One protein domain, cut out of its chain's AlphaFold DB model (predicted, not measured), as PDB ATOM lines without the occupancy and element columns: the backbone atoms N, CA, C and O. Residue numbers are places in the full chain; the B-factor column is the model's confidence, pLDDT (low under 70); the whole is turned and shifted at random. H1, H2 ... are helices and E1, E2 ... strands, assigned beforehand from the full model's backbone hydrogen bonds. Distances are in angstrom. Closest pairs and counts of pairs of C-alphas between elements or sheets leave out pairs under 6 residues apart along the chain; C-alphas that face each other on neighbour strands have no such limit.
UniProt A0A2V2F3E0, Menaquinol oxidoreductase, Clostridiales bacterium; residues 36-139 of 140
ATOM      1  N   GLU A  36     170.993 200.219 140.865       82.81
ATOM      2  CA  GLU A  36     171.958 199.605 139.961       82.81
ATOM      3  C   GLU A  36     173.367 200.060 140.365       82.81
ATOM      4  O   GLU A  36     173.749 201.219 140.182       82.81
ATOM      5  N   ILE A  37     174.116 199.134 140.963       88.06
ATOM      6  CA  ILE A  37     175.518 199.293 141.344       88.06
ATOM      7  C   ILE A  37     176.386 198.402 140.464       88.06
ATOM      8  O   ILE A  37     175.999 197.283 140.123       88.06
ATOM      9  N   SER A  38     177.586 198.870 140.136       89.50
ATOM     10  CA  SER A  38     178.563 198.079 139.393       89.50
ATOM     11  C   SER A  38     179.578 197.431 140.335       89.50
ATOM     12  O   SER A  38     180.240 198.111 141.117       89.50
ATOM     13  N   LEU A  39     179.728 196.110 140.230       88.88
ATOM     14  CA  LEU A  39     180.836 195.351 140.827       88.88
ATOM     15  C   LEU A  39     181.931 195.029 139.796       88.88
ATOM     16  O   LEU A  39     182.833 194.248 140.083       88.88
ATOM     17  N   ASP A  40     181.842 195.623 138.603       90.44
ATOM     18  CA  ASP A  40     182.761 195.405 137.489       90.44
ATOM     19  C   ASP A  40     184.087 196.133 137.744       90.44
ATOM     20  O   ASP A  40     184.354 197.220 137.227       90.44
ATOM     21  N   THR A  41     184.910 195.550 138.611       91.31
ATOM     22  CA  THR A  41     186.267 196.021 138.877       91.31
ATOM     23  C   THR A  41     187.281 194.950 138.499       91.31
ATOM     24  O   THR A  41     187.002 193.755 138.622       91.31
ATOM     25  N   PRO A  42     188.502 195.335 138.076       91.88
ATOM     26  CA  PRO A  42     189.527 194.367 137.689       91.88
ATOM     27  C   PRO A  42     189.824 193.329 138.778       91.88
ATOM     28  O   PRO A  42     190.062 192.165 138.465       91.88
ATOM     29  N   VAL A  43     189.797 193.747 140.047       90.88
ATOM     30  CA  VAL A  43     190.096 192.883 141.195       90.88
ATOM     31  C   VAL A  43     188.960 191.902 141.461       90.88
ATOM     32  O   VAL A  43     189.227 190.710 141.582       90.88
ATOM     33  N   ILE A  44     187.706 192.363 141.483       91.50
ATOM     34  CA  ILE A  44     186.546 191.486 141.699       91.50
ATOM     35  C   ILE A  44     186.418 190.489 140.540       91.50
ATOM     36  O   ILE A  44     186.299 189.287 140.764       91.50
ATOM     37  N   ASN A  45     186.555 190.958 139.298       91.62
ATOM     38  CA  ASN A  45     186.472 190.101 138.116       91.62
ATOM     39  C   ASN A  45     187.556 189.017 138.083       91.62
ATOM     40  O   ASN A  45     187.314 187.917 137.588       91.62
ATOM     41  N   ALA A  46     188.753 189.308 138.601       92.12
ATOM     42  CA  ALA A  46     189.841 188.336 138.676       92.12
ATOM     43  C   ALA A  46     189.584 187.220 139.705       92.12
ATOM     44  O   ALA A  46     190.169 186.144 139.580       92.12
ATOM     45  N   MET A  47     188.725 187.460 140.703       88.62
ATOM     46  CA  MET A  47     188.359 186.470 141.722       88.62
ATOM     47  C   MET A  47     187.275 185.487 141.241       88.62
ATOM     48  O   MET A  47     187.176 184.388 141.781       88.62
ATOM     49  N   GLY A  48     186.508 185.836 140.202       86.12
ATOM     50  CA  GLY A  48     185.469 184.972 139.634       86.12
ATOM     51  C   GLY A  48     184.228 184.841 140.527       86.12
ATOM     52  O   GLY A  48     183.871 185.770 141.244       86.12
ATOM     53  N   ASP A  49     183.559 183.688 140.469       81.31
ATOM     54  CA  ASP A  49     182.252 183.478 141.119       81.31
ATOM     55  C   ASP A  49     182.314 183.467 142.660       81.31
ATOM     56  O   ASP A  49     181.314 183.748 143.317       81.31
ATOM     57  N   ASP A  50     183.491 183.198 143.235       76.69
ATOM     58  CA  ASP A  50     183.737 183.186 144.685       76.69
ATOM     59  C   ASP A  50     184.351 184.513 145.181       76.69
ATOM     60  O   ASP A  50     185.036 184.551 146.208       76.69
ATOM     61  N   ALA A  51     184.153 185.610 144.441       80.25
ATOM     62  CA  ALA A  51     184.711 186.912 144.787       80.25
ATOM     63  C   ALA A  51     184.276 187.369 146.187       80.25
ATOM     64  O   ALA A  51     183.100 187.615 146.465       80.25
ATOM     65  N   HIS A  52     185.265 187.533 147.061       82.62
ATOM     66  CA  HIS A  52     185.084 187.989 148.426       82.62
ATOM     67  C   HIS A  52     186.189 188.979 148.790       82.62
ATOM     68  O   HIS A  52     187.369 188.698 148.591       82.62
ATOM     69  N   CYS A  53     185.798 190.130 149.342       88.94
ATOM     70  CA  CYS A  53     186.740 191.164 149.772       88.94
ATOM     71  C   CYS A  53     186.943 191.139 151.290       88.94
ATOM     72  O   CYS A  53     187.994 190.696 151.735       88.94
ATOM     73  N   ILE A  54     185.955 191.585 152.079       92.31
ATOM     74  CA  ILE A  54     186.000 191.543 153.562       92.31
ATOM     75  C   ILE A  54     184.836 190.739 154.144       92.31
ATOM     76  O   ILE A  54     185.002 189.980 155.091       92.31
ATOM     77  N   TYR A  55     183.636 190.972 153.621       90.88
ATOM     78  CA  TYR A  55     182.417 190.263 153.989       90.88
ATOM     79  C   TYR A  55     181.595 190.022 152.723       90.88
ATOM     80  O   TYR A  55     181.829 190.663 151.693       90.88
ATOM     81  N   ASP A  56     180.628 189.110 152.791       90.25
ATOM     82  CA  ASP A  56     179.671 188.906 151.708       90.25
ATOM     83  C   ASP A  56     178.782 190.144 151.485       90.25
ATOM     84  O   ASP A  56     178.654 191.038 152.332       90.25
ATOM     85  N   ALA A  57     178.159 190.201 150.307       87.56
ATOM     86  CA  ALA A  57     177.381 191.358 149.890       87.56
ATOM     87  C   ALA A  57     176.172 191.631 150.805       87.56
ATOM     88  O   ALA A  57     175.837 192.795 151.036       87.56
ATOM     89  N   ASP A  58     175.534 190.596 151.355       89.25
ATOM     90  CA  ASP A  58     174.355 190.755 152.209       89.25
ATOM     91  C   ASP A  58     174.742 191.323 153.573       89.25
ATOM     92  O   ASP A  58     174.113 192.268 154.066       89.25
ATOM     93  N   TYR A  59     175.842 190.834 154.145       91.62
ATOM     94  CA  TYR A  59     176.397 191.389 155.368       91.62
ATOM     95  C   TYR A  59     176.840 192.841 155.184       91.62
ATOM     96  O   TYR A  59     176.539 193.685 156.036       91.62
ATOM     97  N   MET A  60     177.500 193.164 154.067       91.50
ATOM     98  CA  MET A  60     177.922 194.534 153.771       91.50
ATOM     99  C   MET A  60     176.728 195.479 153.636       91.50
ATOM    100  O   MET A  60     176.738 196.542 154.254       91.50
ATOM    101  N   ARG A  61     175.658 195.097 152.931       88.88
ATOM    102  CA  ARG A  61     174.442 195.927 152.834       88.88
ATOM    103  C   ARG A  61     173.830 196.230 154.202       88.88
ATOM    104  O   ARG A  61     173.392 197.354 154.439       88.88
ATOM    105  N   ALA A  62     173.835 195.259 155.115       91.44
ATOM    106  CA  ALA A  62     173.276 195.430 156.453       91.44
ATOM    107  C   ALA A  62     174.202 196.192 157.422       91.44
ATOM    108  O   ALA A  62     173.717 196.908 158.301       91.44
ATOM    109  N   ASN A  63     175.527 196.049 157.288       94.50
ATOM    110  CA  ASN A  63     176.486 196.445 158.328       94.50
ATOM    111  C   ASN A  63     177.570 197.436 157.884       94.50
ATOM    112  O   ASN A  63     178.338 197.886 158.734       94.50
ATOM    113  N   HIS A  64     177.630 197.827 156.607       92.12
ATOM    114  CA  HIS A  64     178.683 198.683 156.042       92.12
ATOM    115  C   HIS A  64     179.028 199.888 156.934       92.12
ATOM    116  O   HIS A  64     180.179 200.079 157.330       92.12
ATOM    117  N   MET A  65     178.022 200.669 157.335       91.25
ATOM    118  CA  MET A  65     178.263 201.880 158.122       91.25
ATOM    119  C   MET A  65     178.662 201.592 159.575       91.25
ATOM    120  O   MET A  65     179.381 202.378 160.196       91.25
ATOM    121  N   LYS A  66     178.229 200.454 160.127       94.50
ATOM    122  CA  LYS A  66     178.668 200.009 161.452       94.50
ATOM    123  C   LYS A  66     180.164 199.692 161.425       94.50
ATOM    124  O   LYS A  66     180.895 200.201 162.269       94.50
ATOM    125  N   ILE A  67     180.611 198.929 160.428       94.62
ATOM    126  CA  ILE A  67     182.021 198.559 160.248       94.62
ATOM    127  C   ILE A  67     182.882 199.818 160.121       94.62
ATOM    128  O   ILE A  67     183.828 199.990 160.885       94.62
ATOM    129  N   LEU A  68     182.513 200.753 159.233       93.12
ATOM    130  CA  LEU A  68     183.269 201.997 159.042       93.12
ATOM    131  C   LEU A  68     183.325 202.863 160.306       93.12
ATOM    132  O   LEU A  68     184.350 203.485 160.599       93.12
ATOM    133  N   LYS A  69     182.237 202.912 161.081       93.12
ATOM    134  CA  LYS A  69     182.213 203.626 162.360       93.12
ATOM    135  C   LYS A  69     183.172 202.995 163.367       93.12
ATOM    136  O   LYS A  69     183.896 203.735 164.032       93.12
ATOM    137  N   ASP A  70     183.172 201.672 163.473       94.38
ATOM    138  CA  ASP A  70     184.024 200.939 164.407       94.38
ATOM    139  C   ASP A  70     185.501 201.083 164.004       94.38
ATOM    140  O   ASP A  70     186.327 201.470 164.828       94.38
ATOM    141  N   TRP A  71     185.815 200.943 162.713       94.50
ATOM    142  CA  TRP A  71     187.153 201.187 162.162       94.50
ATOM    143  C   TRP A  71     187.648 202.605 162.441       94.50
ATOM    144  O   TRP A  71     188.787 202.800 162.859       94.50
ATOM    145  N   LYS A  72     186.783 203.614 162.277       92.88
ATOM    146  CA  LYS A  72     187.129 204.999 162.612       92.88
ATOM    147  C   LYS A  72     187.496 205.147 164.090       92.88
ATOM    148  O   LYS A  72     188.428 205.880 164.409       92.88
ATOM    149  N   VAL A  73     186.774 204.486 164.995       94.56
ATOM    150  CA  VAL A  73     187.089 204.515 166.430       94.56
ATOM    151  C   VAL A  73     188.430 203.842 166.702       94.56
ATOM    152  O   VAL A  73     189.266 204.450 167.369       94.56
ATOM    153  N   GLU A  74     188.663 202.657 166.146       95.31
ATOM    154  CA  GLU A  74     189.920 201.931 166.332       95.31
ATOM    155  C   GLU A  74     191.124 202.738 165.841       95.31
ATOM    156  O   GLU A  74     192.073 202.956 166.595       95.31
ATOM    157  N   VAL A  75     191.050 203.294 164.631       94.44
ATOM    158  CA  VAL A  75     192.163 204.045 164.041       94.44
ATOM    159  C   VAL A  75     192.390 205.377 164.754       94.44
ATOM    160  O   VAL A  75     193.529 205.708 165.084       94.44
ATOM    161  N   VAL A  76     191.331 206.161 164.983       92.94
ATOM    162  CA  VAL A  76     191.466 207.542 165.479       92.94
ATOM    163  C   VAL A  76     191.632 207.597 166.993       92.94
ATOM    164  O   VAL A  76     192.384 208.433 167.488       92.94
ATOM    165  N   ARG A  77     190.923 206.748 167.749       95.12
ATOM    166  CA  ARG A  77     190.936 206.799 169.222       95.12
ATOM    167  C   ARG A  77     191.912 205.815 169.841       95.12
ATOM    168  O   ARG A  77     192.565 206.174 170.816       95.12
ATOM    169  N   ASN A  78     192.007 204.609 169.288       96.44
ATOM    170  CA  ASN A  78     192.815 203.546 169.886       96.44
ATOM    171  C   ASN A  78     194.186 203.401 169.210       96.44
ATOM    172  O   ASN A  78     195.082 202.784 169.775       96.44
ATOM    173  N   GLY A  79     194.371 203.985 168.021       95.88
ATOM    174  CA  GLY A  79     195.587 203.831 167.223       95.88
ATOM    175  C   GLY A  79     195.716 202.456 166.557       95.88
ATOM    176  O   GLY A  79     196.749 202.166 165.954       95.88
ATOM    177  N   ASN A  80     194.676 201.626 166.632       95.81
ATOM    178  CA  ASN A  80     194.641 200.287 166.061       95.81
ATOM    179  C   ASN A  80     194.258 200.377 164.586       95.81
ATOM    180  O   ASN A  80     193.152 200.785 164.238       95.81
ATOM    181  N   ARG A  81     195.189 200.006 163.706       95.00
ATOM    182  CA  ARG A  81     194.975 200.030 162.251       95.00
ATOM    183  C   ARG A  81     194.736 198.658 161.646       95.00
ATOM    184  O   ARG A  81     194.321 198.603 160.503       95.00
ATOM    185  N   MET A  82     194.981 197.586 162.388       96.12
ATOM    186  CA  MET A  82     194.726 196.223 161.929       96.12
ATOM    187  C   MET A  82     193.451 195.716 162.587       96.12
ATOM    188  O   MET A  82     193.293 195.846 163.802       96.12
ATOM    189  N   VAL A  83     192.548 195.161 161.786       91.31
ATOM    190  CA  VAL A  83     191.311 194.531 162.247       91.31
ATOM    191  C   VAL A  83     191.286 193.080 161.800       91.31
ATOM    192  O   VAL A  83     191.750 192.758 160.709       91.31
ATOM    193  N   VAL A  84     190.741 192.219 162.652       91.62
ATOM    194  CA  VAL A  84     190.568 190.794 162.371       91.62
ATOM    195  C   VAL A  84     189.081 190.546 162.150       91.62
ATOM    196  O   VAL A  84     188.266 190.918 162.998       91.62
ATOM    197  N   THR A  85     188.723 189.978 161.007       88.31
ATOM    198  CA  THR A  85     187.352 189.565 160.674       88.31
ATOM    199  C   THR A  85     187.005 188.232 161.350       88.31
ATOM    200  O   THR A  85     187.866 187.563 161.922       88.31
ATOM    201  N   GLU A  86     185.728 187.837 161.349       85.56
ATOM    202  CA  GLU A  86     185.274 186.624 162.062       85.56
ATOM    203  C   GLU A  86     185.888 185.322 161.520       85.56
ATOM    204  O   GLU A  86     186.048 184.350 162.257       85.56
ATOM    205  N   ASP A  87     186.275 185.318 160.249       86.12
ATOM    206  CA  ASP A  87     186.993 184.241 159.564       86.12
ATOM    207  C   ASP A  87     188.516 184.257 159.828       86.12
ATOM    208  O   ASP A  87     189.248 183.395 159.337       86.12
ATOM    209  N   GLY A  88     189.002 185.206 160.635       90.44
ATOM    210  CA  GLY A  88     190.396 185.315 161.049       90.44
ATOM    211  C   GLY A  88     191.312 186.015 160.045       90.44
ATOM    212  O   GLY A  88     192.524 186.012 160.256       90.44
ATOM    213  N   GLN A  89     190.774 186.596 158.968       90.44
ATOM    214  CA  GLN A  89     191.564 187.408 158.044       90.44
ATOM    215  C   GLN A  89     191.908 188.768 158.669       90.44
ATOM    216  O   GLN A  89     191.124 189.364 159.409       90.44
ATOM    217  N   GLU A  90     193.113 189.259 158.384       93.38
ATOM    218  CA  GLU A  90     193.579 190.564 158.845       93.38
ATOM    219  C   GLU A  90     193.468 191.597 157.729       93.38
ATOM    220  O   GLU A  90     194.010 191.410 156.641       93.38
ATOM    221  N   TYR A  91     192.836 192.727 158.033       94.12
ATOM    222  CA  TYR A  91     192.720 193.851 157.112       94.12
ATOM    223  C   TYR A  91     193.251 195.130 157.739       94.12
ATOM    224  O   TYR A  91     193.131 195.375 158.944       94.12
ATOM    225  N   LEU A  92     193.808 195.986 156.888       95.00
ATOM    226  CA  LEU A  92     194.111 197.354 157.262       95.00
ATOM    227  C   LEU A  92     192.791 198.138 157.323       95.00
ATOM    228  O   LEU A  92     192.018 198.166 156.374       95.00
ATOM    229  N   ALA A  93     192.524 198.822 158.430       94.75
ATOM    230  CA  ALA A  93     191.358 199.679 158.587       94.75
ATOM    231  C   ALA A  93     191.523 200.975 157.764       94.75
ATOM    232  O   ALA A  93     191.797 202.053 158.296       94.75
ATOM    233  N   SER A  94     191.419 200.860 156.437       90.69
ATOM    234  CA  SER A  94     191.654 201.930 155.466       90.69
ATOM    235  C   SER A  94     190.678 201.833 154.297       90.69
ATOM    236  O   SER A  94     190.547 200.788 153.672       90.69
ATOM    237  N   LEU A  95     190.028 202.947 153.948       89.31
ATOM    238  CA  LEU A  95     189.185 202.985 152.749       89.31
ATOM    239  C   LEU A  95     190.034 202.810 151.484       89.31
ATOM    240  O   LEU A  95     189.709 201.995 150.630       89.31
ATOM    241  N   GLN A  96     191.144 203.543 151.384       86.38
ATOM    242  CA  GLN A  96     191.988 203.583 150.191       86.38
ATOM    243  C   GLN A  96     192.772 202.290 149.965       86.38
ATOM    244  O   GLN A  96     192.841 201.817 148.841       86.38
ATOM    245  N   ASN A  97     193.330 201.715 151.028       88.69
ATOM    246  CA  ASN A  97     194.229 200.561 150.928       88.69
ATOM    247  C   ASN A  97     193.532 199.230 151.240       88.69
ATOM    248  O   ASN A  97     194.194 198.256 151.576       88.69
ATOM    249  N   THR A  98     192.200 199.199 151.273       92.12
ATOM    250  CA  THR A  98     191.458 197.950 151.497       92.12
ATOM    251  C   THR A  98     190.141 197.969 150.741       92.12
ATOM    252  O   THR A  98     189.941 197.163 149.841       92.12
ATOM    253  N   CYS A  99     189.249 198.922 151.026       91.56
ATOM    254  CA  CYS A  99     187.953 198.961 150.341       91.56
ATOM    255  C   CYS A  99     188.107 199.255 148.839       91.56
ATOM    256  O   CYS A  99     187.524 198.556 148.016       91.56
ATOM    257  N   PHE A 100     188.904 200.264 148.476       89.88
ATOM    258  CA  PHE A 100     189.098 200.679 147.080       89.88
ATOM    259  C   PHE A 100     190.076 199.811 146.289       89.88
ATOM    260  O   PHE A 100     190.132 199.947 145.070       89.88
ATOM    261  N   GLU A 101     190.779 198.876 146.932       89.50
ATOM    262  CA  GLU A 101     191.499 197.831 146.198       89.50
ATOM    263  C   GLU A 101     190.510 196.917 145.463       89.50
ATOM    264  O   GLU A 101     190.729 196.580 144.304       89.50
ATOM    265  N   CYS A 102     189.378 196.591 146.097       90.94
ATOM    266  CA  CYS A 102     188.281 195.869 145.454       90.94
ATOM    267  C   CYS A 102     187.310 196.788 144.700       90.94
ATOM    268  O   CYS A 102     186.886 196.463 143.595       90.94
ATOM    269  N   HIS A 103     186.928 197.920 145.291       91.50
ATOM    270  CA  HIS A 103     185.890 198.820 144.776       91.50
ATOM    271  C   HIS A 103     186.494 200.065 144.121       91.50
ATOM    272  O   HIS A 103     186.274 201.189 144.566       91.50
ATOM    273  N   SER A 104     187.284 199.878 143.067       90.62
ATOM    274  CA  SER A 104     187.990 200.974 142.390       90.62
ATOM    275  C   SER A 104     187.072 201.971 141.658       90.62
ATOM    276  O   SER A 104     187.539 203.004 141.189       90.62
ATOM    277  N   ASN A 105     185.775 201.676 141.541       91.38
ATOM    278  CA  ASN A 105     184.765 202.413 140.780       91.38
ATOM    279  C   ASN A 105     183.792 203.189 141.695       91.38
ATOM    280  O   ASN A 105     182.600 202.894 141.763       91.38
ATOM    281  N   TYR A 106     184.289 204.196 142.421       89.31
ATOM    282  CA  TYR A 106     183.493 204.933 143.416       89.31
ATOM    283  C   TYR A 106     182.155 205.481 142.882       89.31
ATOM    284  O   TYR A 106     181.133 205.313 143.550       89.31
ATOM    285  N   GLU A 107     182.142 206.106 141.698       89.31
ATOM    286  CA  GLU A 107     180.939 206.735 141.120       89.31
ATOM    287  C   GLU A 107     179.837 205.717 140.786       89.31
ATOM    288  O   GLU A 107     178.650 205.982 140.985       89.31
ATOM    289  N   ASP A 108     180.232 204.523 140.343       90.75
ATOM    290  CA  ASP A 108     179.313 203.469 139.912       90.75
ATOM    291  C   ASP A 108     178.925 202.500 141.040       90.75
ATOM    292  O   ASP A 108     178.060 201.644 140.849       90.75
ATOM    293  N   PHE A 109     179.547 202.618 142.217       91.31
ATOM    294  CA  PHE A 109     179.294 201.737 143.358       91.31
ATOM    295  C   PHE A 109     178.949 202.514 144.632       91.31
ATOM    296  O   PHE A 109     177.792 202.548 145.055       91.31
ATOM    297  N   CYS A 110     179.943 203.150 145.258       89.50
ATOM    298  CA  CYS A 110     179.758 203.831 146.538       89.50
ATOM    299  C   CYS A 110     178.771 204.996 146.416       89.50
ATOM    300  O   CYS A 110     177.849 205.110 147.227       89.50
ATOM    301  N   LEU A 111     178.949 205.846 145.401       88.69
ATOM    302  CA  LEU A 111     178.163 207.064 145.228       88.69
ATOM    303  C   LEU A 111     176.675 206.756 145.044       88.69
ATOM    304  O   LEU A 111     175.850 207.397 145.684       88.69
ATOM    305  N   LYS A 112     176.325 205.714 144.280       90.38
ATOM    306  CA  LYS A 112     174.930 205.297 144.055       90.38
ATOM    307  C   LYS A 112     174.172 205.034 145.355       90.38
ATOM    308  O   LYS A 112     173.044 205.493 145.521       90.38
ATOM    309  N   CYS A 113     174.802 204.346 146.306       88.56
ATOM    310  CA  CYS A 113     174.210 204.092 147.618       88.56
ATOM    311  C   CYS A 113     174.085 205.370 148.462       88.56
ATOM    312  O   CYS A 113     173.088 205.546 149.162       88.56
ATOM    313  N   HIS A 114     175.072 206.266 148.405       89.69
ATOM    314  CA  HIS A 114     175.045 207.527 149.150       89.69
ATOM    315  C   HIS A 114     174.013 208.516 148.596       89.69
ATOM    316  O   HIS A 114     173.285 209.130 149.377       89.69
ATOM    317  N   GLU A 115     173.885 208.603 147.271       89.88
ATOM    318  CA  GLU A 115     172.839 209.361 146.581       89.88
ATOM    319  C   GLU A 115     171.456 208.801 146.908       89.88
ATOM    320  O   GLU A 115     170.567 209.552 147.307       89.88
ATOM    321  N   TYR A 116     171.284 207.477 146.816       88.62
ATOM    322  CA  TYR A 116     170.023 206.817 147.151       88.62
ATOM    323  C   TYR A 116     169.608 207.069 148.608       88.62
ATOM    324  O   TYR A 116     168.450 207.379 148.889       88.62
ATOM    325  N   ALA A 117     170.555 206.982 149.546       88.44
ATOM    326  CA  ALA A 117     170.309 207.276 150.954       88.44
ATOM    327  C   ALA A 117     170.226 208.785 151.258       88.44
ATOM    328  O   ALA A 117     169.879 209.156 152.381       88.44
ATOM    329  N   ASN A 118     170.530 209.646 150.280       90.00
ATOM    330  CA  ASN A 118     170.628 211.097 150.411       90.00
ATOM    331  C   ASN A 118     171.503 211.515 151.609       90.00
ATOM    332  O   ASN A 118     171.092 212.306 152.465       90.00
ATOM    333  N   VAL A 119     172.700 210.931 151.692       86.75
ATOM    334  CA  VAL A 119     173.687 211.215 152.739       86.75
ATOM    335  C   VAL A 119     174.972 211.759 152.137       86.75
ATOM    336  O   VAL A 119     175.445 211.266 151.118       86.75
ATOM    337  N   ASP A 120     175.569 212.727 152.826       85.06
ATOM    338  CA  ASP A 120     176.903 213.242 152.529       85.06
ATOM    339  C   ASP A 120     177.890 212.722 153.594       85.06
ATOM    340  O   ASP A 120     177.777 213.092 154.774       85.06
ATOM    341  N   PRO A 121     178.793 211.778 153.261       83.50
ATOM    342  CA  PRO A 121     179.712 211.202 154.232       83.50
ATOM    343  C   PRO A 121     180.738 212.226 154.729       83.50
ATOM    344  O   PRO A 121     181.691 212.572 154.037       83.50
ATOM    345  N   SER A 122     180.662 212.584 156.013       82.06
ATOM    346  CA  SER A 122     181.659 213.466 156.649       82.06
ATOM    347  C   SER A 122     183.076 212.882 156.719       82.06
ATOM    348  O   SER A 122     184.019 213.553 157.133       82.06
ATOM    349  N   CYS A 123     183.265 211.628 156.301       79.44
ATOM    350  CA  CYS A 123     184.579 211.028 156.091       79.44
ATOM    351  C   CYS A 123     185.466 211.905 155.190       79.44
ATOM    352  O   CYS A 123     186.662 212.032 155.460       79.44
ATOM    353  N   TRP A 124     184.883 212.549 154.175       84.44
ATOM    354  CA  TRP A 124     185.600 213.377 153.199       84.44
ATOM    355  C   TRP A 124     186.035 214.744 153.730       84.44
ATOM    356  O   TRP A 124     186.884 215.395 153.135       84.44
ATOM    357  N   GLU A 125     185.560 215.154 154.909       84.56
ATOM    358  CA  GLU A 125     186.086 216.353 155.574       84.56
ATOM    359  C   GLU A 125     187.563 216.188 155.971       84.56
ATOM    360  O   GLU A 125     188.287 217.169 156.126       84.56
ATOM    361  N   CYS A 126     188.015 214.942 156.159       82.31
ATOM    362  CA  CYS A 126     189.392 214.608 156.531       82.31
ATOM    363  C   CYS A 126     190.103 213.700 155.513       82.31
ATOM    364  O   CYS A 126     191.331 213.616 155.533       82.31
ATOM    365  N   HIS A 127     189.361 212.997 154.655       82.75
ATOM    366  CA  HIS A 127     189.906 212.104 153.635       82.75
ATOM    367  C   HIS A 127     189.744 212.688 152.235       82.75
ATOM    368  O   HIS A 127     188.790 213.398 151.953       82.75
ATOM    369  N   VAL A 128     190.657 212.325 151.335       82.25
ATOM    370  CA  VAL A 128     190.517 212.651 149.913       82.25
ATOM    371  C   VAL A 128     189.448 211.747 149.313       82.25
ATOM    372  O   VAL A 128     189.577 210.518 149.363       82.25
ATOM    373  N   GLU A 129     188.404 212.362 148.768       76.19
ATOM    374  CA  GLU A 129     187.389 211.661 147.995       76.19
ATOM    375  C   GLU A 129     188.020 211.104 146.696       76.19
ATOM    376  O   GLU A 129     188.772 211.817 146.020       76.19
ATOM    377  N   PRO A 130     187.748 209.839 146.329       72.75
ATOM    378  CA  PRO A 130     188.413 209.175 145.203       72.75
ATOM    379  C   PRO A 130     188.239 209.873 143.852       72.75
ATOM    380  O   PRO A 130     189.162 209.872 143.043       72.75
ATOM    381  N   THR A 131     187.081 210.492 143.621       67.19
ATOM    382  CA  THR A 131     186.730 211.204 142.376       67.19
ATOM    383  C   THR A 131     187.539 212.475 142.178       67.19
ATOM    384  O   THR A 131     187.732 212.924 141.056       67.19
ATOM    385  N   VAL A 132     188.055 213.056 143.260       59.69
ATOM    386  CA  VAL A 132     188.857 214.280 143.215       59.69
ATOM    387  C   VAL A 132     190.333 213.941 142.998       59.69
ATOM    388  O   VAL A 132     191.073 214.732 142.421       59.69
ATOM    389  N   ALA A 133     190.772 212.752 143.427       54.62
ATOM    390  CA  ALA A 133     192.146 212.287 143.249       54.62
ATOM    391  C   ALA A 133     192.480 211.931 141.789       54.62
ATOM    392  O   ALA A 133     193.614 212.166 141.366       54.62
ATOM    393  N   SER A 134     191.517 211.417 141.010       44.66
ATOM    394  CA  SER A 134     191.710 211.133 139.577       44.66
ATOM    395  C   SER A 134     192.000 212.416 138.791       44.66
ATOM    396  O   SER A 134     193.059 212.519 138.174       44.66
ATOM    397  N   VAL A 135     191.176 213.455 138.966       46.06
ATOM    398  CA  VAL A 135     191.271 214.734 138.232       46.06
ATOM    399  C   VAL A 135     192.611 215.453 138.447       46.06
ATOM    400  O   VAL A 135     193.096 216.159 137.564       46.06
ATOM    401  N   VAL A 136     193.248 215.276 139.608       49.50
ATOM    402  CA  VAL A 136     194.559 215.883 139.904       49.50
ATOM    403  C   VAL A 136     195.710 215.117 139.235       49.50
ATOM    404  O   VAL A 136     196.733 215.717 138.913       49.50
ATOM    405  N   SER A 137     195.552 213.814 138.981       44.94
ATOM    406  CA  SER A 137     196.586 212.976 138.354       44.94
ATOM    407  C   SER A 137     196.694 213.150 136.835       44.94
ATOM    408  O   SER A 137     197.748 212.894 136.265       44.94
ATOM    409  N   GLU A 138     195.640 213.646 136.186       43.50
ATOM    410  CA  GLU A 138     195.604 213.907 134.737       43.50
ATOM    411  C   GLU A 138     196.046 215.341 134.376       43.50
ATOM    412  O   GLU A 138     196.111 215.705 133.201       43.50
ATOM    413  N   GLY A 139     196.364 216.159 135.387       43.88
ATOM    414  CA  GLY A 139     196.780 217.558 135.255       43.88
ATOM    415  C   GLY A 139     198.249 217.849 135.589       43.88
ATOM    416  O   GLY A 139     198.588 219.025 135.753       43.88
TER     417      GLY A 139
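What this domain is: This is residues 36 to 139 of the 140 residues of the protein "Menaquinol oxidoreductase" of Clostridiales bacterium (UniProt A0A2V2F3E0). Short helix H3 sits near the middle, with the long kinked helix H2 and the small hairpin E1 and E2 to one side of it, H1 at one end, and H4, H5 and H6 spread over the other side. The helices have few contacts with one another, and residues 132 to 139, of which 132 to 137 belong to H6, stick out. The printed part has 104 residues, in the order H1 H2 E1 E2 H3 H4 H5 H6, with an antiparallel sheet E1 - E2; the class is mostly helix. It is compact, with a radius of gyration of the C-alphas of 14.3 A and spans of 38 by 36 by 28 A.

Where its parts are: Find C-alpha 42 at (189.527, 194.367, 137.689); from there H1 runs 14.4 A to residue 50. H2, residues 57 to 78, covers 28.0 A, with a kink of 67 degrees near residue 64. Next come E1, residues 82 to 84, 6.9 A, and E2, residues 90 to 92, 7.0 A. H3 is residues 95 to 102, 10.2 A; H4, 110 to 116, 10.2 A; H5, 122 to 125, 5.4 A. H6, residues 130 to 137, 11.3 A, ends at C-alpha 137, (196.586, 212.976, 138.354).

How they stand to each other: H1 and H3 only just touch, with 3 pairs of C-alphas within 8 A, closest at Val 43 and Cys 102, 5.5 A. In hairpin E1 and E2, N 83 and O 91 are 2.9 A apart, within hydrogen-bond range. H2 and H3 are apart, as are H4 and H6. Every O i to N i+4 pair is within range in H4, but 2 of 5 in H1, 16 of 18 in H2, 1 of 4 in H3 and 2 of 4 in H6; H5 is too short for one. For O i to N i+3, H1 has 3 of 6 and H3 2 of 5.

The domain as a whole: The C-alphas of Glu 86 and Gly 139, the farthest apart, are 42.5 A apart. The printed part has no cut and no long link. Residues 131 to 139 have pLDDT under 70.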